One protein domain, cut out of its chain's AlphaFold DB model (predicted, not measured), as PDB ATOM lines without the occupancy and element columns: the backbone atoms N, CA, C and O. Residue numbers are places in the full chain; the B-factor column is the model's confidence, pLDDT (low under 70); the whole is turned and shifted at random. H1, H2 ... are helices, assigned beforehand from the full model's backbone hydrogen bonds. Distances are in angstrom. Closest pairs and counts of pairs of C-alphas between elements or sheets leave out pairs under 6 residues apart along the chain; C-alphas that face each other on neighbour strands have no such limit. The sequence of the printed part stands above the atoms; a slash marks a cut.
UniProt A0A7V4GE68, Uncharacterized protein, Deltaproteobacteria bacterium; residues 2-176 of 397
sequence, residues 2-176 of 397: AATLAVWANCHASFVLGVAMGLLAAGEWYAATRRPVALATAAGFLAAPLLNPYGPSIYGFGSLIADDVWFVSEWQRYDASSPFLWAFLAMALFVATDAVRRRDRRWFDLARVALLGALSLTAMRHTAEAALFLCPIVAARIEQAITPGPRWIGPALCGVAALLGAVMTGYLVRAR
ATOM      1  N   ALA A   2     376.927 456.698 338.200       85.88
ATOM      2  CA  ALA A   2     375.462 456.605 338.057       85.88
ATOM      3  C   ALA A   2     374.773 455.823 339.198       85.88
ATOM      4  O   ALA A   2     373.781 456.287 339.742       85.88
ATOM      5  N   ALA A   3     375.346 454.700 339.650       90.00
ATOM      6  CA  ALA A   3     374.820 453.965 340.809       90.00
ATOM      7  C   ALA A   3     374.806 454.809 342.100       90.00
ATOM      8  O   ALA A   3     373.834 454.792 342.846       90.00
ATOM      9  N   THR A   4     375.851 455.608 342.336       91.94
ATOM     10  CA  THR A   4     375.910 456.554 343.462       91.94
ATOM     11  C   THR A   4     374.820 457.617 343.351       91.94
ATOM     12  O   THR A   4     374.207 457.963 344.353       91.94
ATOM     13  N   LEU A   5     374.547 458.106 342.137       94.50
ATOM     14  CA  LEU A   5     373.471 459.062 341.894       94.50
ATOM     15  C   LEU A   5     372.085 458.449 342.136       94.50
ATOM     16  O   LEU A   5     371.229 459.126 342.691       94.50
ATOM     17  N   ALA A   6     371.873 457.180 341.777       94.44
ATOM     18  CA  ALA A   6     370.629 456.471 342.084       94.44
ATOM     19  C   ALA A   6     370.398 456.376 343.601       94.44
ATOM     20  O   ALA A   6     369.309 456.679 344.084       94.44
ATOM     21  N   VAL A   7     371.439 456.041 344.373       95.44
ATOM     22  CA  VAL A   7     371.367 456.066 345.845       95.44
ATOM     23  C   VAL A   7     371.076 457.481 346.344       95.44
ATOM     24  O   VAL A   7     370.167 457.676 347.144       95.44
ATOM     25  N   TRP A   8     371.787 458.487 345.828       93.56
ATOM     26  CA  TRP A   8     371.598 459.879 346.231       93.56
ATOM     27  C   TRP A   8     370.167 460.369 345.975       93.56
ATOM     28  O   TRP A   8     369.569 460.962 346.869       93.56
ATOM     29  N   ALA A   9     369.583 460.048 344.821       93.44
ATOM     30  CA  ALA A   9     368.206 460.399 344.474       93.44
ATOM     31  C   ALA A   9     367.167 459.832 345.459       93.44
ATOM     32  O   ALA A   9     366.138 460.460 345.688       93.44
ATOM     33  N   ASN A  10     367.450 458.692 346.097       92.62
ATOM     34  CA  ASN A  10     366.584 458.109 347.126       92.62
ATOM     35  C   ASN A  10     366.841 458.667 348.534       92.62
ATOM     36  O   ASN A  10     366.034 458.446 349.435       92.62
ATOM     37  N   CYS A  11     367.957 459.364 348.748       90.06
ATOM     38  CA  CYS A  11     368.346 459.873 350.062       90.06
ATOM     39  C   CYS A  11     368.153 461.384 350.212       90.06
ATOM     40  O   CYS A  11     367.953 461.853 351.331       90.06
ATOM     41  N   HIS A  12     368.286 462.165 349.136       86.94
ATOM     42  CA  HIS A  12     368.322 463.621 349.248       86.94
ATOM     43  C   HIS A  12     367.944 464.341 347.943       86.94
ATOM     44  O   HIS A  12     368.435 464.013 346.863       86.94
ATOM     45  N   ALA A  13     367.150 465.409 348.059       84.56
ATOM     46  CA  ALA A  13     366.629 466.190 346.932       84.56
ATOM     47  C   ALA A  13     367.709 466.891 346.080       84.56
ATOM     48  O   ALA A  13     367.491 467.189 344.909       84.56
ATOM     49  N   SER A  14     368.902 467.126 346.637       85.94
ATOM     50  CA  SER A  14     370.018 467.760 345.911       85.94
ATOM     51  C   SER A  14     370.684 466.869 344.851       85.94
ATOM     52  O   SER A  14     371.628 467.320 344.204       85.94
ATOM     53  N   PHE A  15     370.181 465.652 344.600       90.94
ATOM     54  CA  PHE A  15     370.657 464.779 343.516       90.94
ATOM     55  C   PHE A  15     370.663 465.470 342.139       90.94
ATOM     56  O   PHE A  15     371.469 465.123 341.278       90.94
ATOM     57  N   VAL A  16     369.806 466.481 341.937       90.31
ATOM     58  CA  VAL A  16     369.754 467.305 340.718       90.31
ATOM     59  C   VAL A  16     371.109 467.965 340.424       90.31
ATOM     60  O   VAL A  16     371.506 468.066 339.263       90.31
ATOM     61  N   LEU A  17     371.881 468.326 341.458       88.88
ATOM     62  CA  LEU A  17     373.261 468.798 341.297       88.88
ATOM     63  C   LEU A  17     374.155 467.711 340.700       88.88
ATOM     64  O   LEU A  17     374.952 467.982 339.806       88.88
ATOM     65  N   GLY A  18     373.998 466.468 341.155       91.12
ATOM     66  CA  GLY A  18     374.696 465.314 340.598       91.12
ATOM     67  C   GLY A  18     374.369 465.088 339.122       91.12
ATOM     68  O   GLY A  18     375.284 464.844 338.335       91.12
ATOM     69  N   VAL A  19     373.100 465.244 338.727       94.00
ATOM     70  CA  VAL A  19     372.674 465.207 337.315       94.00
ATOM     71  C   VAL A  19     373.379 466.307 336.522       94.00
ATOM     72  O   VAL A  19     374.025 466.014 335.517       94.00
ATOM     73  N   ALA A  20     373.331 467.556 336.995       92.31
ATOM     74  CA  ALA A  20     373.964 468.688 336.322       92.31
ATOM     75  C   ALA A  20     375.483 468.499 336.158       92.31
ATOM     76  O   ALA A  20     376.023 468.701 335.069       92.31
ATOM     77  N   MET A  21     376.176 468.038 337.206       90.62
ATOM     78  CA  MET A  21     377.611 467.734 337.142       90.62
ATOM     79  C   MET A  21     377.917 466.593 336.163       90.62
ATOM     80  O   MET A  21     378.903 466.660 335.427       90.62
ATOM     81  N   GLY A  22     377.061 465.570 336.109       92.69
ATOM     82  CA  GLY A  22     377.167 464.479 335.144       92.69
ATOM     83  C   GLY A  22     377.007 464.927 333.697       92.69
ATOM     84  O   GLY A  22     377.762 464.485 332.834       92.69
ATOM     85  N   LEU A  23     376.070 465.839 333.430       94.50
ATOM     86  CA  LEU A  23     375.870 466.415 332.100       94.50
ATOM     87  C   LEU A  23     377.051 467.294 331.670       94.50
ATOM     88  O   LEU A  23     377.476 467.217 330.519       94.50
ATOM     89  N   LEU A  24     377.635 468.069 332.589       92.94
ATOM     90  CA  LEU A  24     378.860 468.826 332.308       92.94
ATOM     91  C   LEU A  24     380.033 467.892 331.975       92.94
ATOM     92  O   LEU A  24     380.741 468.128 330.999       92.94
ATOM     93  N   ALA A  25     380.194 466.795 332.720       91.56
ATOM     94  CA  ALA A  25     381.196 465.774 332.409       91.56
ATOM     95  C   ALA A  25     380.922 465.074 331.061       91.56
ATOM     96  O   ALA A  25     381.842 464.843 330.279       91.56
ATOM     97  N   ALA A  26     379.659 464.770 330.744       94.19
ATOM     98  CA  ALA A  26     379.276 464.234 329.438       94.19
ATOM     99  C   ALA A  26     379.638 465.201 328.300       94.19
ATOM    100  O   ALA A  26     380.168 464.772 327.273       94.19
ATOM    101  N   GLY A  27     379.420 466.502 328.498       93.31
ATOM    102  CA  GLY A  27     379.830 467.545 327.563       93.31
ATOM    103  C   GLY A  27     381.343 467.576 327.330       93.31
ATOM    104  O   GLY A  27     381.776 467.674 326.182       93.31
ATOM    105  N   GLU A  28     382.154 467.412 328.379       92.19
ATOM    106  CA  GLU A  28     383.615 467.305 328.245       92.19
ATOM    107  C   GLU A  28     384.029 466.097 327.413       92.19
ATOM    108  O   GLU A  28     384.852 466.226 326.505       92.19
ATOM    109  N   TRP A  29     383.431 464.932 327.669       93.88
ATOM    110  CA  TRP A  29     383.682 463.738 326.864       93.88
ATOM    111  C   TRP A  29     383.300 463.949 325.404       93.88
ATOM    112  O   TRP A  29     384.020 463.507 324.506       93.88
ATOM    113  N   TYR A  30     382.194 464.651 325.159       92.81
ATOM    114  CA  TYR A  30     381.738 464.965 323.814       92.81
ATOM    115  C   TYR A  30     382.719 465.901 323.095       92.81
ATOM    116  O   TYR A  30     383.127 465.612 321.968       92.81
ATOM    117  N   ALA A  31     383.153 466.973 323.764       91.12
ATOM    118  CA  ALA A  31     384.142 467.919 323.251       91.12
ATOM    119  C   ALA A  31     385.511 467.261 323.008       91.12
ATOM    120  O   ALA A  31     386.190 467.584 322.038       91.12
ATOM    121  N   ALA A  32     385.880 466.275 323.830       91.00
ATOM    122  CA  ALA A  32     387.070 465.445 323.656       91.00
ATOM    123  C   ALA A  32     386.899 464.334 322.598       91.00
ATOM    124  O   ALA A  32     387.700 463.403 322.547       91.00
ATOM    125  N   THR A  33     385.856 464.399 321.761       91.94
ATOM    126  CA  THR A  33     385.526 463.444 320.683       91.94
ATOM    127  C   THR A  33     385.196 462.014 321.138       91.94
ATOM    128  O   THR A  33     385.049 461.111 320.317       91.94
ATOM    129  N   ARG A  34     384.957 461.790 322.437       92.88
ATOM    130  CA  ARG A  34     384.565 460.489 323.014       92.88
ATOM    131  C   ARG A  34     383.045 460.322 323.052       92.88
ATOM    132  O   ARG A  34     382.450 460.117 324.110       92.88
ATOM    133  N   ARG A  35     382.398 460.410 321.884       93.19
ATOM    134  CA  ARG A  35     380.925 460.453 321.764       93.19
ATOM    135  C   ARG A  35     380.185 459.290 322.446       93.19
ATOM    136  O   ARG A  35     379.231 459.582 323.162       93.19
ATOM    137  N   PRO A  36     380.594 458.011 322.313       95.94
ATOM    138  CA  PRO A  36     379.886 456.915 322.980       95.94
ATOM    139  C   PRO A  36     379.920 457.042 324.508       95.94
ATOM    140  O   PRO A  36     378.907 456.848 325.171       95.94
ATOM    141  N   VAL A  37     381.068 457.445 325.062       95.44
ATOM    142  CA  VAL A  37     381.242 457.667 326.506       95.44
ATOM    143  C   VAL A  37     380.401 458.851 326.973       95.44
ATOM    144  O   VAL A  37     379.756 458.766 328.015       95.44
ATOM    145  N   ALA A  38     380.362 459.932 326.193       95.75
ATOM    146  CA  ALA A  38     379.538 461.100 326.482       95.75
ATOM    147  C   ALA A  38     378.048 460.747 326.556       95.75
ATOM    148  O   ALA A  38     377.393 461.049 327.550       95.75
ATOM    149  N   LEU A  39     377.532 460.058 325.534       96.38
ATOM    150  CA  LEU A  39     376.129 459.654 325.467       96.38
ATOM    151  C   LEU A  39     375.777 458.661 326.578       96.38
ATOM    152  O   LEU A  39     374.762 458.843 327.244       96.38
ATOM    153  N   ALA A  40     376.635 457.670 326.841       95.88
ATOM    154  CA  ALA A  40     376.442 456.730 327.944       95.88
ATOM    155  C   ALA A  40     376.463 457.433 329.313       95.88
ATOM    156  O   ALA A  40     375.664 457.103 330.188       95.88
ATOM    157  N   THR A  41     377.335 458.430 329.494       95.56
ATOM    158  CA  THR A  41     377.393 459.239 330.721       95.56
ATOM    159  C   THR A  41     376.115 460.057 330.884       95.56
ATOM    160  O   THR A  41     375.473 459.968 331.926       95.56
ATOM    161  N   ALA A  42     375.699 460.802 329.857       96.56
ATOM    162  CA  ALA A  42     374.475 461.598 329.901       96.56
ATOM    163  C   ALA A  42     373.241 460.723 330.171       96.56
ATOM    164  O   ALA A  42     372.480 461.004 331.095       96.56
ATOM    165  N   ALA A  43     373.087 459.622 329.429       96.69
ATOM    166  CA  ALA A  43     371.986 458.681 329.611       96.69
ATOM    167  C   ALA A  43     371.996 458.067 331.017       96.69
ATOM    168  O   ALA A  43     370.965 458.039 331.680       96.69
ATOM    169  N   GLY A  44     373.162 457.639 331.511       96.56
ATOM    170  CA  GLY A  44     373.298 457.066 332.847       96.56
ATOM    171  C   GLY A  44     372.938 458.047 333.964       96.56
ATOM    172  O   GLY A  44     372.266 457.658 334.914       96.56
ATOM    173  N   PHE A  45     373.338 459.316 333.855       96.44
ATOM    174  CA  PHE A  45     373.028 460.335 334.863       96.44
ATOM    175  C   PHE A  45     371.575 460.829 334.807       96.44
ATOM    176  O   PHE A  45     371.034 461.189 335.846       96.44
ATOM    177  N   LEU A  46     370.926 460.801 333.639       95.94
ATOM    178  CA  LEU A  46     369.494 461.100 333.504       95.94
ATOM    179  C   LEU A  46     368.603 459.918 333.919       95.94
ATOM    180  O   LEU A  46     367.527 460.115 334.482       95.94
ATOM    181  N   ALA A  47     369.036 458.683 333.667       96.25
ATOM    182  CA  ALA A  47     368.261 457.490 333.994       96.25
ATOM    183  C   ALA A  47     368.432 457.049 335.455       96.25
ATOM    184  O   ALA A  47     367.486 456.535 336.042       96.25
ATOM    185  N   ALA A  48     369.604 457.256 336.066       96.38
ATOM    186  CA  ALA A  48     369.876 456.780 337.424       96.38
ATOM    187  C   ALA A  48     368.875 457.283 338.481       96.38
ATOM    188  O   ALA A  48     368.417 456.452 339.267       96.38
ATOM    189  N   PRO A  49     368.469 458.570 338.504       96.19
ATOM    190  CA  PRO A  49     367.459 459.032 339.448       96.19
ATOM    191  C   PRO A  49     366.105 458.352 339.290       96.19
ATOM    192  O   PRO A  49     365.378 458.306 340.267       96.19
ATOM    193  N   LEU A  50     365.765 457.786 338.124       95.75
ATOM    194  CA  LEU A  50     364.493 457.078 337.902       95.75
ATOM    195  C   LEU A  50     364.383 455.776 338.706       95.75
ATOM    196  O   LEU A  50     363.284 455.250 338.860       95.75
ATOM    197  N   LEU A  51     365.499 455.265 339.238       95.19
ATOM    198  CA  LEU A  51     365.539 454.113 340.139       95.19
ATOM    199  C   LEU A  51     365.105 454.523 341.553       95.19
ATOM    200  O   LEU A  51     365.887 454.460 342.500       95.19
ATOM    201  N   ASN A  52     363.867 454.990 341.686       93.44
ATOM    202  CA  ASN A  52     363.280 455.456 342.937       93.44
ATOM    203  C   ASN A  52     361.750 455.209 342.944       93.44
ATOM    204  O   ASN A  52     361.162 455.074 341.867       93.44
ATOM    205  N   PRO A  53     361.077 455.200 344.112       92.38
ATOM    206  CA  PRO A  53     359.632 454.951 344.199       92.38
ATOM    207  C   PRO A  53     358.735 455.954 343.453       92.38
ATOM    208  O   PRO A  53     357.627 455.601 343.063       92.38
ATOM    209  N   TYR A  54     359.191 457.191 343.248       89.00
ATOM    210  CA  TYR A  54     358.467 458.237 342.515       89.00
ATOM    211  C   TYR A  54     358.631 458.121 340.987       89.00
ATOM    212  O   TYR A  54     357.873 458.733 340.233       89.00
ATOM    213  N   GLY A  55     359.602 457.343 340.496       92.94
ATOM    214  CA  GLY A  55     359.885 457.235 339.064       92.94
ATOM    215  C   GLY A  55     360.229 458.603 338.444       92.94
ATOM    216  O   GLY A  55     360.996 459.360 339.047       92.94
ATOM    217  N   PRO A  56     359.685 458.960 337.259       93.19
ATOM    218  CA  PRO A  56     359.988 460.226 336.579       93.19
ATOM    219  C   PRO A  56     359.577 461.496 337.330       93.19
ATOM    220  O   PRO A  56     360.181 462.546 337.108       93.19
ATOM    221  N   SER A  57     358.584 461.428 338.224       90.50
ATOM    222  CA  SER A  57     358.093 462.616 338.938       90.50
ATOM    223  C   SER A  57     359.117 463.193 339.920       90.50
ATOM    224  O   SER A  57     358.994 464.353 340.308       90.50
ATOM    225  N   ILE A  58     360.183 462.447 340.243       91.06
ATOM    226  CA  ILE A  58     361.289 462.917 341.086       91.06
ATOM    227  C   ILE A  58     361.932 464.211 340.558       91.06
ATOM    228  O   ILE A  58     362.372 465.050 341.340       91.06
ATOM    229  N   TYR A  59     361.945 464.422 339.240       90.31
ATOM    230  CA  TYR A  59     362.485 465.646 338.641       90.31
ATOM    231  C   TYR A  59     361.623 466.885 338.914       90.31
ATOM    232  O   TYR A  59     362.133 468.001 338.869       90.31
ATOM    233  N   GLY A  60     360.345 466.694 339.251       86.31
ATOM    234  CA  GLY A  60     359.449 467.746 339.725       86.31
ATOM    235  C   GLY A  60     359.522 467.980 341.236       86.31
ATOM    236  O   GLY A  60     358.835 468.855 341.743       86.31
ATOM    237  N   PHE A  61     360.341 467.240 341.991       82.06
ATOM    238  CA  PHE A  61     360.364 467.364 343.453       82.06
ATOM    239  C   PHE A  61     360.737 468.779 343.924       82.06
ATOM    240  O   PHE A  61     360.170 469.283 344.888       82.06
ATOM    241  N   GLY A  62     361.646 469.456 343.214       75.31
ATOM    242  CA  GLY A  62     362.061 470.819 343.555       75.31
ATOM    243  C   GLY A  62     360.916 471.838 343.534       75.31
ATOM    244  O   GLY A  62     360.915 472.752 344.353       75.31
ATOM    245  N   SER A  63     359.912 471.666 342.666       76.12
ATOM    246  CA  SER A  63     358.763 472.581 342.619       76.12
ATOM    247  C   SER A  63     357.801 472.395 343.790       76.12
ATOM    248  O   SER A  63     357.025 473.296 344.064       76.12
ATOM    249  N   LEU A  64     357.854 471.262 344.501       71.56
ATOM    250  CA  LEU A  64     357.006 471.017 345.675       71.56
ATOM    251  C   LEU A  64     357.425 471.833 346.899       71.56
ATOM    252  O   LEU A  64     356.649 471.951 347.836       71.56
ATOM    253  N   ILE A  65     358.662 472.332 346.910       73.44
ATOM    254  CA  ILE A  65     359.223 473.083 348.038       73.44
ATOM    255  C   ILE A  65     359.574 474.525 347.665       73.44
ATOM    256  O   ILE A  65     359.765 475.343 348.557       73.44
ATOM    257  N   ALA A  66     359.673 474.846 346.370       71.38
ATOM    258  CA  ALA A  66     360.204 476.117 345.879       71.38
ATOM    259  C   ALA A  66     359.484 477.351 346.443       71.38
ATOM    260  O   ALA A  66     360.149 478.329 346.786       71.38
ATOM    261  N   ASP A  67     358.160 477.284 346.585       72.06
ATOM    262  CA  ASP A  67     357.352 478.404 347.080       72.06
ATOM    263  C   ASP A  67     357.369 478.523 348.610       72.06
ATOM    264  O   ASP A  67     357.033 479.573 349.148       72.06
ATOM    265  N   ASP A  68     357.840 477.488 349.307       77.31
ATOM    266  CA  ASP A  68     357.762 477.366 350.763       77.31
ATOM    267  C   ASP A  68     359.116 477.525 351.452       77.31
ATOM    268  O   ASP A  68     359.187 477.755 352.654       77.31
ATOM    269  N   VAL A  69     360.234 477.433 350.730       76.94
ATOM    270  CA  VAL A  69     361.561 477.479 351.363       76.94
ATOM    271  C   VAL A  69     361.925 478.841 351.965       76.94
ATOM    272  O   VAL A  69     362.855 478.917 352.765       76.94
ATOM    273  N   TRP A  70     361.212 479.921 351.627       76.31
ATOM    274  CA  TRP A  70     361.557 481.279 352.067       76.31
ATOM    275  C   TRP A  70     361.528 481.452 353.588       76.31
ATOM    276  O   TRP A  70     362.282 482.261 354.118       76.31
ATOM    277  N   PHE A  71     360.706 480.717 354.335       74.69
ATOM    278  CA  PHE A  71     360.687 480.886 355.792       74.69
ATOM    279  C   PHE A  71     361.863 480.151 356.477       74.69
ATOM    280  O   PHE A  71     362.122 480.366 357.663       74.69
ATOM    281  N   VAL A  72     362.604 479.310 355.743       81.69
ATOM    282  CA  VAL A  72     363.765 478.572 356.248       81.69
ATOM    283  C   VAL A  72     365.034 479.389 356.022       81.69
ATOM    284  O   VAL A  72     365.413 479.696 354.892       81.69
ATOM    285  N   SER A  73     365.739 479.703 357.109       79.62
ATOM    286  CA  SER A  73     366.928 480.569 357.089       79.62
ATOM    287  C   SER A  73     368.028 480.088 356.138       79.62
ATOM    288  O   SER A  73     368.684 480.896 355.490       79.62
ATOM    289  N   GLU A  74     368.214 478.778 356.004       80.38
ATOM    290  CA  GLU A  74     369.255 478.175 355.161       80.38
ATOM    291  C   GLU A  74     369.012 478.400 353.661       80.38
ATOM    292  O   GLU A  74     369.951 478.386 352.864       80.38
ATOM    293  N   TRP A  75     367.759 478.635 353.270       84.19
ATOM    294  CA  TRP A  75     367.367 478.898 351.887       84.19
ATOM    295  C   TRP A  75     367.389 480.384 351.523       84.19
ATOM    296  O   TRP A  75     367.164 480.742 350.369       84.19
ATOM    297  N   GLN A  76     367.701 481.253 352.485       86.19
ATOM    298  CA  GLN A  76     367.876 482.678 352.244       86.19
ATOM    299  C   GLN A  76     369.151 482.966 351.452       86.19
ATOM    300  O   GLN A  76     370.104 482.186 351.454       86.19
ATOM    301  N   ARG A  77     369.182 484.117 350.779       87.25
ATOM    302  CA  ARG A  77     370.375 484.604 350.077       87.25
ATOM    303  C   ARG A  77     371.392 485.158 351.067       87.25
ATOM    304  O   ARG A  77     371.042 485.584 352.165       87.25
ATOM    305  N   TYR A  78     372.648 485.228 350.640       84.31
ATOM    306  CA  TYR A  78     373.632 486.014 351.368       84.31
ATOM    307  C   TYR A  78     373.318 487.506 351.311       84.31
ATOM    308  O   TYR A  78     373.069 488.054 350.237       84.31
ATOM    309  N   ASP A  79     373.400 488.166 352.462       86.38
ATOM    310  CA  ASP A  79     373.487 489.620 352.521       86.38
ATOM    311  C   ASP A  79     374.925 490.104 352.242       86.38
ATOM    312  O   ASP A  79     375.889 489.331 352.234       86.38
ATOM    313  N   ALA A  80     375.074 491.415 352.035       86.62
ATOM    314  CA  ALA A  80     376.368 492.052 351.792       86.62
ATOM    315  C   ALA A  80     377.315 492.033 353.008       86.62
ATOM    316  O   ALA A  80     378.500 492.323 352.857       86.62
ATOM    317  N   SER A  81     376.823 491.707 354.206       86.31
ATOM    318  CA  SER A  81     377.647 491.553 355.410       86.31
ATOM    319  C   SER A  81     378.261 490.154 355.523       86.31
ATOM    320  O   SER A  81     379.237 489.965 356.251       86.31
ATOM    321  N   SER A  82     377.739 489.178 354.772       82.75
ATOM    322  CA  SER A  82     378.251 487.814 354.769       82.75
ATOM    323  C   SER A  82     379.650 487.743 354.141       82.75
ATOM    324  O   SER A  82     379.812 488.014 352.946       82.75
ATOM    325  N   PRO A  83     380.678 487.281 354.877       81.69
ATOM    326  CA  PRO A  83     382.009 487.083 354.306       81.69
ATOM    327  C   PRO A  83     382.025 485.989 353.227       81.69
ATOM    328  O   PRO A  83     382.882 486.014 352.342       81.69
ATOM    329  N   PHE A  84     381.073 485.050 353.258       80.81
ATOM    330  CA  PHE A  84     380.977 483.972 352.271       80.81
ATOM    331  C   PHE A  84     380.613 484.490 350.881       80.81
ATOM    332  O   PHE A  84     381.162 484.005 349.894       80.81
ATOM    333  N   LEU A  85     379.758 485.516 350.802       83.81
ATOM    334  CA  LEU A  85     379.422 486.172 349.540       83.81
ATOM    335  C   LEU A  85     380.674 486.744 348.875       83.81
ATOM    336  O   LEU A  85     380.967 486.453 347.716       83.81
ATOM    337  N   TRP A  86     381.443 487.527 349.629       83.31
ATOM    338  CA  TRP A  86     382.648 488.178 349.123       83.31
ATOM    339  C   TRP A  86     383.748 487.183 348.773       83.31
ATOM    340  O   TRP A  86     384.392 487.334 347.736       83.31
ATOM    341  N   ALA A  87     383.925 486.134 349.580       82.75
ATOM    342  CA  ALA A  87     384.837 485.043 349.257       82.75
ATOM    343  C   ALA A  87     384.452 484.369 347.930       82.75
ATOM    344  O   ALA A  87     385.316 484.114 347.090       82.75
ATOM    345  N   PHE A  88     383.154 484.140 347.709       82.06
ATOM    346  CA  PHE A  88     382.659 483.548 346.473       82.06
ATOM    347  C   PHE A  88     382.888 484.460 345.259       82.06
ATOM    348  O   PHE A  88     383.406 484.011 344.235       82.06
ATOM    349  N   LEU A  89     382.562 485.750 345.367       84.88
ATOM    350  CA  LEU A  89     382.779 486.722 344.291       84.88
ATOM    351  C   LEU A  89     384.266 486.878 343.950       84.88
ATOM    352  O   LEU A  89     384.625 486.908 342.774       84.88
ATOM    353  N   ALA A  90     385.139 486.914 344.960       84.88
ATOM    354  CA  ALA A  90     386.586 486.958 344.764       84.88
ATOM    355  C   ALA A  90     387.102 485.700 344.049       84.88
ATOM    356  O   ALA A  90     387.911 485.800 343.127       84.88
ATOM    357  N   MET A  91     386.597 484.521 344.422       85.19
ATOM    358  CA  MET A  91     386.922 483.256 343.761       85.19
ATOM    359  C   MET A  91     386.456 483.238 342.299       85.19
ATOM    360  O   MET A  91     387.232 482.879 341.415       85.19
ATOM    361  N   ALA A  92     385.218 483.656 342.022       84.31
ATOM    362  CA  ALA A  92     384.691 483.731 340.662       84.31
ATOM    363  C   ALA A  92     385.500 484.713 339.796       84.31
ATOM    364  O   ALA A  92     385.869 484.381 338.667       84.31
ATOM    365  N   LEU A  93     385.849 485.884 340.343       85.75
ATOM    366  CA  LEU A  93     386.699 486.874 339.681       85.75
ATOM    367  C   LEU A  93     388.108 486.330 339.413       85.75
ATOM    368  O   LEU A  93     388.638 486.513 338.316       85.75
ATOM    369  N   PHE A  94     388.709 485.628 340.376       86.25
ATOM    370  CA  PHE A  94     390.006 484.976 340.200       86.25
ATOM    371  C   PHE A  94     389.970 483.956 339.057       86.25
ATOM    372  O   PHE A  94     390.815 484.006 338.163       86.25
ATOM    373  N   VAL A  95     388.970 483.071 339.030       84.75
ATOM    374  CA  VAL A  95     388.856 482.068 337.960       84.75
ATOM    375  C   VAL A  95     388.626 482.735 336.601       84.75
ATOM    376  O   VAL A  95     389.268 482.353 335.622       84.75
ATOM    377  N   ALA A  96     387.762 483.751 336.525       84.06
ATOM    378  CA  ALA A  96     387.488 484.471 335.284       84.06
ATOM    379  C   ALA A  96     388.731 485.213 334.755       84.06
ATOM    380  O   ALA A  96     389.066 485.100 333.575       84.06
ATOM    381  N   THR A  97     389.447 485.935 335.621       83.88
ATOM    382  CA  THR A  97     390.666 486.671 335.243       83.88
ATOM    383  C   THR A  97     391.798 485.731 334.834       83.88
ATOM    384  O   THR A  97     392.466 485.992 333.831       83.88
ATOM    385  N   ASP A  98     391.990 484.611 335.539       84.06
ATOM    386  CA  ASP A  98     392.974 483.595 335.158       84.06
ATOM    387  C   ASP A  98     392.636 482.960 333.801       84.06
ATOM    388  O   ASP A  98     393.516 482.850 332.943       84.06
ATOM    389  N   ALA A  99     391.362 482.628 333.563       85.62
ATOM    390  CA  ALA A  99     390.913 482.080 332.287       85.62
ATOM    391  C   ALA A  99     391.153 483.053 331.121       85.62
ATOM    392  O   ALA A  99     391.700 482.652 330.092       85.62
ATOM    393  N   VAL A 100     390.835 484.343 331.290       85.00
ATOM    394  CA  VAL A 100     391.097 485.380 330.275       85.00
ATOM    395  C   VAL A 100     392.598 485.542 330.026       85.00
ATOM    396  O   VAL A 100     393.040 485.482 328.878       85.00
ATOM    397  N   ARG A 101     393.399 485.693 331.089       83.56
ATOM    398  CA  ARG A 101     394.855 485.898 330.996       83.56
ATOM    399  C   ARG A 101     395.550 484.746 330.277       83.56
ATOM    400  O   ARG A 101     396.438 484.972 329.460       83.56
ATOM    401  N   ARG A 102     395.153 483.510 330.581       81.25
ATOM    402  CA  ARG A 102     395.740 482.303 329.983       81.25
ATOM    403  C   ARG A 102     395.126 481.935 328.637       81.25
ATOM    404  O   ARG A 102     395.592 480.981 328.020       81.25
ATOM    405  N   ARG A 103     394.094 482.660 328.189       81.19
ATOM    406  CA  ARG A 103     393.241 482.274 327.053       81.19
ATOM    407  C   ARG A 103     392.726 480.838 327.192       81.19
ATOM    408  O   ARG A 103     392.626 480.105 326.207       81.19
ATOM    409  N   ASP A 104     392.432 480.441 328.424       75.62
ATOM    410  CA  ASP A 104     391.985 479.097 328.732       75.62
ATOM    411  C   ASP A 104     390.535 478.906 328.276       75.62
ATOM    412  O   ASP A 104     389.628 479.630 328.684       75.62
ATOM    413  N   ARG A 105     390.331 477.910 327.414       72.81
ATOM    414  CA  ARG A 105     389.037 477.546 326.829       72.81
ATOM    415  C   ARG A 105     388.410 476.331 327.511       72.81
ATOM    416  O   ARG A 105     387.583 475.653 326.903       72.81
ATOM    417  N   ARG A 106     388.774 476.033 328.763       81.56
ATOM    418  CA  ARG A 106     388.062 475.066 329.620       81.56
ATOM    419  C   ARG A 106     386.675 475.593 330.003       81.56
ATOM    420  O   ARG A 106     386.380 475.863 331.164       81.56
ATOM    421  N   TRP A 107     385.803 475.726 329.009       83.38
ATOM    422  CA  TRP A 107     384.449 476.255 329.154       83.38
ATOM    423  C   TRP A 107     383.608 475.462 330.159       83.38
ATOM    424  O   TRP A 107     382.735 476.037 330.794       83.38
ATOM    425  N   PHE A 108     383.903 474.176 330.367       86.25
ATOM    426  CA  PHE A 108     383.223 473.346 331.362       86.25
ATOM    427  C   PHE A 108     383.599 473.693 332.808       86.25
ATOM    428  O   PHE A 108     382.722 473.701 333.666       86.25
ATOM    429  N   ASP A 109     384.850 474.071 333.086       84.94
ATOM    430  CA  ASP A 109     385.244 474.574 334.411       84.94
ATOM    431  C   ASP A 109     384.568 475.914 334.707       84.94
ATOM    432  O   ASP A 109     384.038 476.125 335.799       84.94
ATOM    433  N   LEU A 110     384.518 476.796 333.705       86.38
ATOM    434  CA  LEU A 110     383.799 478.067 333.798       86.38
ATOM    435  C   LEU A 110     382.295 477.847 333.990       86.38
ATOM    436  O   LEU A 110     381.687 478.520 334.818       86.38
ATOM    437  N   ALA A 111     381.704 476.874 333.292       89.19
ATOM    438  CA  ALA A 111     380.300 476.514 333.450       89.19
ATOM    439  C   ALA A 111     380.001 475.965 334.853       89.19
ATOM    440  O   ALA A 111     378.979 476.325 335.428       89.19
ATOM    441  N   ARG A 112     380.893 475.152 335.443       89.44
ATOM    442  CA  ARG A 112     380.756 474.683 336.835       89.44
ATOM    443  C   ARG A 112     380.795 475.840 337.824       89.44
ATOM    444  O   ARG A 112     379.924 475.914 338.685       89.44
ATOM    445  N   VAL A 113     381.770 476.742 337.686       87.75
ATOM    446  CA  VAL A 113     381.895 477.936 338.541       87.75
ATOM    447  C   VAL A 113     380.670 478.832 338.406       87.75
ATOM    448  O   VAL A 113     380.115 479.250 339.419       87.75
ATOM    449  N   ALA A 114     380.210 479.080 337.180       88.50
ATOM    450  CA  ALA A 114     379.023 479.885 336.925       88.50
ATOM    451  C   ALA A 114     377.759 479.240 337.513       88.50
ATOM    452  O   ALA A 114     377.015 479.910 338.221       88.50
ATOM    453  N   LEU A 115     377.538 477.944 337.277       90.19
ATOM    454  CA  LEU A 115     376.370 477.215 337.773       90.19
ATOM    455  C   LEU A 115     376.348 477.144 339.304       90.19
ATOM    456  O   LEU A 115     375.383 477.573 339.930       90.19
ATOM    457  N   LEU A 116     377.407 476.614 339.917       88.12
ATOM    458  CA  LEU A 116     377.479 476.436 341.371       88.12
ATOM    459  C   LEU A 116     377.554 477.777 342.099       88.12
ATOM    460  O   LEU A 116     377.072 477.897 343.223       88.12
ATOM    461  N   GLY A 117     378.110 478.793 341.443       84.31
ATOM    462  CA  GLY A 117     378.095 480.151 341.949       84.31
ATOM    463  C   GLY A 117     376.744 480.808 341.910       84.31
ATOM    464  O   GLY A 117     376.309 481.325 342.932       84.31
ATOM    465  N   ALA A 118     376.042 480.723 340.783       86.88
ATOM    466  CA  ALA A 118     374.669 481.194 340.700       86.88
ATOM    467  C   ALA A 118     373.806 480.538 341.790       86.88
ATOM    468  O   ALA A 118     373.105 481.243 342.508       86.88
ATOM    469  N   LEU A 119     373.939 479.224 341.994       85.88
ATOM    470  CA  LEU A 119     373.214 478.505 343.047       85.88
ATOM    471  C   LEU A 119     373.623 478.938 344.465       85.88
ATOM    472  O   LEU A 119     372.769 479.123 345.327       85.88
ATOM    473  N   SER A 120     374.910 479.171 344.722       83.56
ATOM    474  CA  SER A 120     375.371 479.681 346.029       83.56
ATOM    475  C   SER A 120     374.858 481.091 346.329       83.56
ATOM    476  O   SER A 120     374.695 481.465 347.487       83.56
ATOM    477  N   LEU A 121     374.591 481.884 345.288       84.81
ATOM    478  CA  LEU A 121     373.993 483.211 345.418       84.81
ATOM    479  C   LEU A 121     372.474 483.153 345.626       84.81
ATOM    480  O   LEU A 121     371.912 484.099 346.180       84.81
ATOM    481  N   THR A 122     371.799 482.073 345.213       85.06
ATOM    482  CA  THR A 122     370.354 481.922 345.438       85.06
ATOM    483  C   THR A 122     370.019 481.454 346.849       85.06
ATOM    484  O   THR A 122     368.975 481.858 347.349       85.06
ATOM    485  N   ALA A 123     370.876 480.648 347.488       85.69
ATOM    486  CA  ALA A 123     370.665 480.176 348.857       85.69
ATOM    487  C   ALA A 123     371.981 479.855 349.590       85.69
ATOM    488  O   ALA A 123     372.854 479.186 349.033       85.69
ATOM    489  N   MET A 124     372.080 480.234 350.872       85.38
ATOM    490  CA  MET A 124     373.237 479.937 351.736       85.38
ATOM    491  C   MET A 124     373.526 478.437 351.839       85.38
ATOM    492  O   MET A 124     374.680 478.030 351.987       85.38
ATOM    493  N   ARG A 125     372.479 477.610 351.749       84.75
ATOM    494  CA  ARG A 125     372.568 476.152 351.793       84.75
ATOM    495  C   ARG A 125     373.512 475.577 350.739       84.75
ATOM    496  O   ARG A 125     374.188 474.614 351.059       84.75
ATOM    497  N   HIS A 126     373.592 476.169 349.543       87.00
ATOM    498  CA  HIS A 126     374.363 475.628 348.413       87.00
ATOM    499  C   HIS A 126     375.881 475.850 348.509       87.00
ATOM    500  O   HIS A 126     376.647 475.372 347.666       87.00
ATOM    501  N   THR A 127     376.339 476.576 349.528       85.19
ATOM    502  CA  THR A 127     377.749 476.948 349.682       85.19
ATOM    503  C   THR A 127     378.644 475.763 349.987       85.19
ATOM    504  O   THR A 127     379.785 475.722 349.525       85.19
ATOM    505  N   ALA A 128     378.145 474.783 350.744       83.81
ATOM    506  CA  ALA A 128     378.901 473.571 351.035       83.81
ATOM    507  C   ALA A 128     379.133 472.753 349.754       83.81
ATOM    508  O   ALA A 128     380.247 472.291 349.501       83.81
ATOM    509  N   GLU A 129     378.110 472.627 348.911       85.94
ATOM    510  CA  GLU A 129     378.179 471.938 347.627       85.94
ATOM    511  C   GLU A 129     379.099 472.676 346.654       85.94
ATOM    512  O   GLU A 129     379.967 472.054 346.037       85.94
ATOM    513  N   ALA A 130     378.981 474.000 346.549       86.94
ATOM    514  CA  ALA A 130     379.876 474.782 345.708       86.94
ATOM    515  C   ALA A 130     381.331 474.687 346.174       86.94
ATOM    516  O   ALA A 130     382.212 474.471 345.347       86.94
ATOM    517  N   ALA A 131     381.600 474.770 347.479       85.25
ATOM    518  CA  ALA A 131     382.948 474.578 348.006       85.25
ATOM    519  C   ALA A 131     383.500 473.191 347.639       85.25
ATOM    520  O   ALA A 131     384.633 473.090 347.168       85.25
ATOM    521  N   LEU A 132     382.694 472.134 347.781       86.00
ATOM    522  CA  LEU A 132     383.102 470.763 347.473       86.00
ATOM    523  C   LEU A 132     383.471 470.577 345.993       86.00
ATOM    524  O   LEU A 132     384.505 469.985 345.685       86.00
ATOM    525  N   PHE A 133     382.645 471.086 345.076       85.31
ATOM    526  CA  PHE A 133     382.842 470.888 343.638       85.31
ATOM    527  C   PHE A 133     383.813 471.890 342.999       85.31
ATOM    528  O   PHE A 133     384.459 471.557 342.006       85.31
ATOM    529  N   LEU A 134     383.943 473.104 343.545       88.00
ATOM    530  CA  LEU A 134     384.832 474.135 342.998       88.00
ATOM    531  C   LEU A 134     386.246 474.077 343.573       88.00
ATOM    532  O   LEU A 134     387.178 474.514 342.897       88.00
ATOM    533  N   CYS A 135     386.438 473.506 344.768       87.94
ATOM    534  CA  CYS A 135     387.753 473.417 345.405       87.94
ATOM    535  C   CYS A 135     388.835 472.804 344.489       87.94
ATOM    536  O   CYS A 135     389.872 473.448 344.325       87.94
ATOM    537  N   PRO A 136     388.621 471.662 343.800       87.62
ATOM    538  CA  PRO A 136     389.642 471.099 342.909       87.62
ATOM    539  C   PRO A 136     389.988 472.016 341.728       87.62
ATOM    540  O   PRO A 136     391.152 472.113 341.340       87.62
ATOM    541  N   ILE A 137     388.990 472.716 341.175       87.69
ATOM    542  CA  ILE A 137     389.177 473.652 340.055       87.69
ATOM    543  C   ILE A 137     390.050 474.817 340.513       87.69
ATOM    544  O   ILE A 137     391.049 475.145 339.877       87.69
ATOM    545  N   VAL A 138     389.691 475.426 341.641       87.19
ATOM    546  CA  VAL A 138     390.409 476.572 342.202       87.19
ATOM    547  C   VAL A 138     391.818 476.169 342.634       87.19
ATOM    548  O   VAL A 138     392.765 476.891 342.337       87.19
ATOM    549  N   ALA A 139     391.986 474.996 343.246       85.88
ATOM    550  CA  ALA A 139     393.290 474.473 343.642       85.88
ATOM    551  C   ALA A 139     394.227 474.296 342.437       85.88
ATOM    552  O   ALA A 139     395.348 474.799 342.465       85.88
ATOM    553  N   ALA A 140     393.754 473.676 341.350       85.38
ATOM    554  CA  ALA A 140     394.550 473.504 340.132       85.38
ATOM    555  C   ALA A 140     394.944 474.850 339.495       85.38
ATOM    556  O   ALA A 140     396.044 475.003 338.962       85.38
ATOM    557  N   ARG A 141     394.057 475.850 339.556       85.25
ATOM    558  CA  ARG A 141     394.314 477.212 339.052       85.25
ATOM    559  C   ARG A 141     395.350 477.944 339.898       85.25
ATOM    560  O   ARG A 141     396.241 478.587 339.344       85.25
ATOM    561  N   ILE A 142     395.245 477.831 341.223       83.69
ATOM    562  CA  ILE A 142     396.225 478.376 342.168       83.69
ATOM    563  C   ILE A 142     397.585 477.735 341.912       83.69
ATOM    564  O   ILE A 142     398.551 478.468 341.726       83.69
ATOM    565  N   GLU A 143     397.651 476.403 341.826       83.06
ATOM    566  CA  GLU A 143     398.883 475.668 341.532       83.06
ATOM    567  C   GLU A 143     399.545 476.215 340.264       83.06
ATOM    568  O   GLU A 143     400.675 476.690 340.315       83.06
ATOM    569  N   GLN A 144     398.810 476.284 339.154       81.56
ATOM    570  CA  GLN A 144     399.326 476.813 337.888       81.56
ATOM    571  C   GLN A 144     399.732 478.292 337.951       81.56
ATOM    572  O   GLN A 144     400.515 478.757 337.113       81.56
ATOM    573  N   ALA A 145     399.150 479.089 338.850       78.94
ATOM    574  CA  ALA A 145     399.514 480.494 339.050       78.94
ATOM    575  C   ALA A 145     400.830 480.645 339.813       78.94
ATOM    576  O   ALA A 145     401.582 481.575 339.525       78.94
ATOM    577  N   ILE A 146     401.131 479.713 340.717       81.00
ATOM    578  CA  ILE A 146     402.328 479.758 341.559       81.00
ATOM    579  C   ILE A 146     403.500 478.944 340.999       81.00
ATOM    580  O   ILE A 146     404.639 479.282 341.305       81.00
ATOM    581  N   THR A 147     403.266 477.925 340.155       78.69
ATOM    582  CA  THR A 147     404.335 477.100 339.546       78.69
ATOM    583  C   THR A 147     405.415 477.910 338.812       78.69
ATOM    584  O   THR A 147     406.582 477.546 338.925       78.69
ATOM    585  N   PRO A 148     405.094 478.995 338.072       77.12
ATOM    586  CA  PRO A 148     406.113 479.815 337.412       77.12
ATOM    587  C   PRO A 148     406.987 480.623 338.386       77.12
ATOM    588  O   PRO A 148     407.981 481.210 337.966       77.12
ATOM    589  N   GLY A 149     406.600 480.710 339.662       74.56
ATOM    590  CA  GLY A 149     407.306 481.451 340.697       74.56
ATOM    591  C   GLY A 149     408.338 480.612 341.466       74.56
ATOM    592  O   GLY A 149     408.533 479.424 341.206       74.56
ATOM    593  N   PRO A 150     409.025 481.223 342.446       77.12
ATOM    594  CA  PRO A 150     409.953 480.523 343.326       77.12
ATOM    595  C   PRO A 150     409.346 479.280 343.996       77.12
ATOM    596  O   PRO A 150     408.248 479.328 344.550       77.12
ATOM    597  N   ARG A 151     410.114 478.180 344.042       79.62
ATOM    598  CA  ARG A 151     409.682 476.873 344.591       79.62
ATOM    599  C   ARG A 151     409.233 476.907 346.061       79.62
ATOM    600  O   ARG A 151     408.598 475.960 346.513       79.62
ATOM    601  N   TRP A 152     409.537 477.974 346.802       76.38
ATOM    602  CA  TRP A 152     409.117 478.158 348.193       76.38
ATOM    603  C   TRP A 152     407.672 478.663 348.342       76.38
ATOM    604  O   TRP A 152     407.087 478.480 349.408       76.38
ATOM    605  N   ILE A 153     407.070 479.249 347.296       78.88
ATOM    606  CA  ILE A 153     405.720 479.838 347.365       78.88
ATOM    607  C   ILE A 153     404.657 478.772 347.648       78.88
ATOM    608  O   ILE A 153     403.794 478.990 348.492       78.88
ATOM    609  N   GLY A 154     404.730 477.611 346.987       75.44
ATOM    610  CA  GLY A 154     403.801 476.499 347.225       75.44
ATOM    611  C   GLY A 154     403.792 476.043 348.689       75.44
ATOM    612  O   GLY A 154     402.755 476.156 349.343       75.44
ATOM    613  N   PRO A 155     404.942 475.619 349.245       80.69
ATOM    614  CA  PRO A 155     405.064 475.281 350.660       80.69
ATOM    615  C   PRO A 155     404.630 476.408 351.608       80.69
ATOM    616  O   PRO A 155     403.970 476.134 352.606       80.69
ATOM    617  N   ALA A 156     404.942 477.671 351.293       81.56
ATOM    618  CA  ALA A 156     404.531 478.815 352.108       81.56
ATOM    619  C   ALA A 156     403.005 479.008 352.120       81.56
ATOM    620  O   ALA A 156     402.427 479.190 353.188       81.56
ATOM    621  N   LEU A 157     402.333 478.910 350.968       79.56
ATOM    622  CA  LEU A 157     400.871 478.984 350.883       79.56
ATOM    623  C   LEU A 157     400.199 477.809 351.593       79.56
ATOM    624  O   LEU A 157     399.225 478.019 352.312       79.56
ATOM    625  N   CYS A 158     400.735 476.593 351.455       78.81
ATOM    626  CA  CYS A 158     400.276 475.441 352.233       78.81
ATOM    627  C   CYS A 158     400.453 475.679 353.739       78.81
ATOM    628  O   CYS A 158     399.541 475.386 354.507       78.81
ATOM    629  N   GLY A 159     401.583 476.258 354.159       81.19
ATOM    630  CA  GLY A 159     401.841 476.634 355.548       81.19
ATOM    631  C   GLY A 159     400.859 477.684 356.074       81.19
ATOM    632  O   GLY A 159     400.316 477.518 357.163       81.19
ATOM    633  N   VAL A 160     400.561 478.724 355.288       82.25
ATOM    634  CA  VAL A 160     399.563 479.752 355.631       82.25
ATOM    635  C   VAL A 160     398.159 479.154 355.694       82.25
ATOM    636  O   VAL A 160     397.446 479.401 356.661       82.25
ATOM    637  N   ALA A 161     397.758 478.341 354.717       78.75
ATOM    638  CA  ALA A 161     396.457 477.675 354.721       78.75
ATOM    639  C   ALA A 161     396.310 476.728 355.921       78.75
ATOM    640  O   ALA A 161     395.276 476.738 356.586       78.75
ATOM    641  N   ALA A 162     397.357 475.962 356.249       81.06
ATOM    642  CA  ALA A 162     397.392 475.106 357.430       81.06
ATOM    643  C   ALA A 162     397.319 475.923 358.728       81.06
ATOM    644  O   ALA A 162     396.570 475.557 359.631       81.06
ATOM    645  N   LEU A 163     398.027 477.056 358.811       87.44
ATOM    646  CA  LEU A 163     397.969 477.963 359.957       87.44
ATOM    647  C   LEU A 163     396.576 478.582 360.114       87.44
ATOM    648  O   LEU A 163     396.029 478.558 361.210       87.44
ATOM    649  N   LEU A 164     395.974 479.094 359.038       84.06
ATOM    650  CA  LEU A 164     394.612 479.633 359.056       84.06
ATOM    651  C   LEU A 164     393.597 478.554 359.438       84.06
ATOM    652  O   LEU A 164     392.720 478.805 360.262       84.06
ATOM    653  N   GLY A 165     393.750 477.341 358.902       81.12
ATOM    654  CA  GLY A 165     392.956 476.178 359.286       81.12
ATOM    655  C   GLY A 165     393.109 475.840 360.770       81.12
ATOM    656  O   GLY A 165     392.108 475.626 361.452       81.12
ATOM    657  N   ALA A 166     394.333 475.861 361.303       84.88
ATOM    658  CA  ALA A 166     394.620 475.609 362.713       84.88
ATOM    659  C   ALA A 166     394.081 476.719 363.629       84.88
ATOM    660  O   ALA A 166     393.494 476.415 364.663       84.88
ATOM    661  N   VAL A 167     394.210 477.992 363.241       84.88
ATOM    662  CA  VAL A 167     393.660 479.147 363.972       84.88
ATOM    663  C   VAL A 167     392.136 479.106 363.970       84.88
ATOM    664  O   VAL A 167     391.528 479.247 365.027       84.88
ATOM    665  N   MET A 168     391.510 478.856 362.817       79.56
ATOM    666  CA  MET A 168     390.058 478.712 362.708       79.56
ATOM    667  C   MET A 168     389.572 477.535 363.555       79.56
ATOM    668  O   MET A 168     388.657 477.690 364.358       79.56
ATOM    669  N   THR A 169     390.227 476.378 363.457       79.75
ATOM    670  CA  THR A 169     389.908 475.207 364.286       79.75
ATOM    671  C   THR A 169     390.083 475.525 365.770       79.75
ATOM    672  O   THR A 169     389.190 475.243 366.562       79.75
ATOM    673  N   GLY A 170     391.179 476.179 366.159       84.12
ATOM    674  CA  GLY A 170     391.437 476.612 367.530       84.12
ATOM    675  C   GLY A 170     390.380 477.588 368.051       84.12
ATOM    676  O   GLY A 170     389.915 477.434 369.181       84.12
ATOM    677  N   TYR A 171     389.939 478.539 367.224       80.19
ATOM    678  CA  TYR A 171     388.840 479.455 367.532       80.19
ATOM    679  C   TYR A 171     387.520 478.705 367.711       80.19
ATOM    680  O   TYR A 171     386.841 478.899 368.717       80.19
ATOM    681  N   LEU A 172     387.163 477.813 366.784       78.00
ATOM    682  CA  LEU A 172     385.919 477.054 366.865       78.00
ATOM    683  C   LEU A 172     385.924 476.079 368.053       78.00
ATOM    684  O   LEU A 172     384.917 475.970 368.749       78.00
ATOM    685  N   VAL A 173     387.051 475.431 368.363       79.81
ATOM    686  CA  VAL A 173     387.219 474.598 369.567       79.81
ATOM    687  C   VAL A 173     387.100 475.451 370.831       79.81
ATOM    688  O   VAL A 173     386.341 475.105 371.737       79.81
ATOM    689  N   ARG A 174     387.773 476.610 370.887       78.12
ATOM    690  CA  ARG A 174     387.686 477.554 372.014       78.12
ATOM    691  C   ARG A 174     386.261 478.059 372.228       78.12
ATOM    692  O   ARG A 174     385.795 478.103 373.363       78.12
ATOM    693  N   ALA A 175     385.568 478.403 371.147       71.50
ATOM    694  CA  ALA A 175     384.175 478.827 371.157       71.50
ATOM    695  C   ALA A 175     383.203 477.669 371.457       71.50
ATOM    696  O   ALA A 175     381.996 477.895 371.528       71.50
ATOM    697  N   ARG A 176     383.711 476.438 371.627       67.00
ATOM    698  CA  ARG A 176     382.934 475.200 371.761       67.00
ATOM    699  C   ARG A 176     381.940 475.009 370.607       67.00
ATOM    700  O   ARG A 176     380.833 474.536 370.818       67.00
TER     701      ARG A 176
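Overview. This is residues 2 to 176 of the 397 residues of an uncharacterized protein of Deltaproteobacteria bacterium (UniProt A0A7V4GE68). The longest helix, H7, with H5 and H6 makes one triangle of three helices, and H1, H2 and H3 make a second group of three, joined to the first where H2 runs beside part of H6. H4 sits at the far end of the second group, while H8 folds back beyond the end of H7, and its residues 158 to 174 stick out free. The 175 printed residues hold eight named helices, H1 to H8 in order, and no named strand; the class is all helix. H1, H2, H3, H5, H6 and H7 form an up-and-down bundle, each running against the one before it. The whole is only just loose, close to compact, with a radius of gyration of the C-alphas of 19.1 A, and only just flat, spanning 53 by 47 by 26 A.

Along the chain. H7, residues 124 to 146, is 30.8 A long, with a kink of 50 degrees near residue 133. H6 is residues 107 to 122, 22.3 A, and H5 residues 83 to 102, 28.3 A. H8, residues 153 to 174, is 30.6 A long and ends at C-alpha 174 (387.686, 477.554, 372.014). H1, residues 2 to 11, begins at C-alpha 2 (375.462, 456.605, 338.057) and is 14.3 A long. H2 is residues 15 to 31, 24.5 A; H3 residues 35 to 50, 23.3 A; H4 residues 55 to 64, 15.6 A.

Arrangement. H7 and H6, a hairpin, touch at 36 degrees, only just steep, with the C-alphas of His 126 and Ser 120 closest at 4.8 A. H5 and H6, also a hairpin, touch at a shallow tilt of 17 degrees, closest at Ala 92 and Val 113, C-alphas 6.8 A apart. H7 and H8 only just touch, with 3 pairs of C-alphas within 8 A, closest at Ile 146 and Gly 154, 6.7 A. H2, with residues 21 to 28 alone, touches H6, opposite ways at 18 degrees, a shallow tilt; the C-alphas of Leu 24 and Phe 108 are closest at 6.4 A. H2 and H3, a hairpin, touch at a shallow tilt of 10 degrees, closest at the C-alphas of Ala 26 and Ala 38, 4.3 A. H1 touches H3, the same way at a shallow tilt of 21 degrees, closest at the C-alphas of Ala 6 and Ala 48, 4.7 A. H4 touches H3 only at the corner, with the C-alphas of Pro 56 and Leu 50 closest at 5.7 A. Every O i to N i+4 pair is within hydrogen-bond range in H1, H2, H5, H6 and H8; the counts are 10 of 12 in H3, 15 of 19 in H7 and 0 of 6 in H4, where 6 of 7 O i to N i+3 pairs are.

Size, cuts and confidence. The C-alphas of Pro 53 and Pro 150 are the farthest apart, 56.5 A. The printed part has no cut. The link from H4 to H5, residues 65 to 82, is long. Mean pLDDT of the printed part is 85.9; residue 176 is under 70.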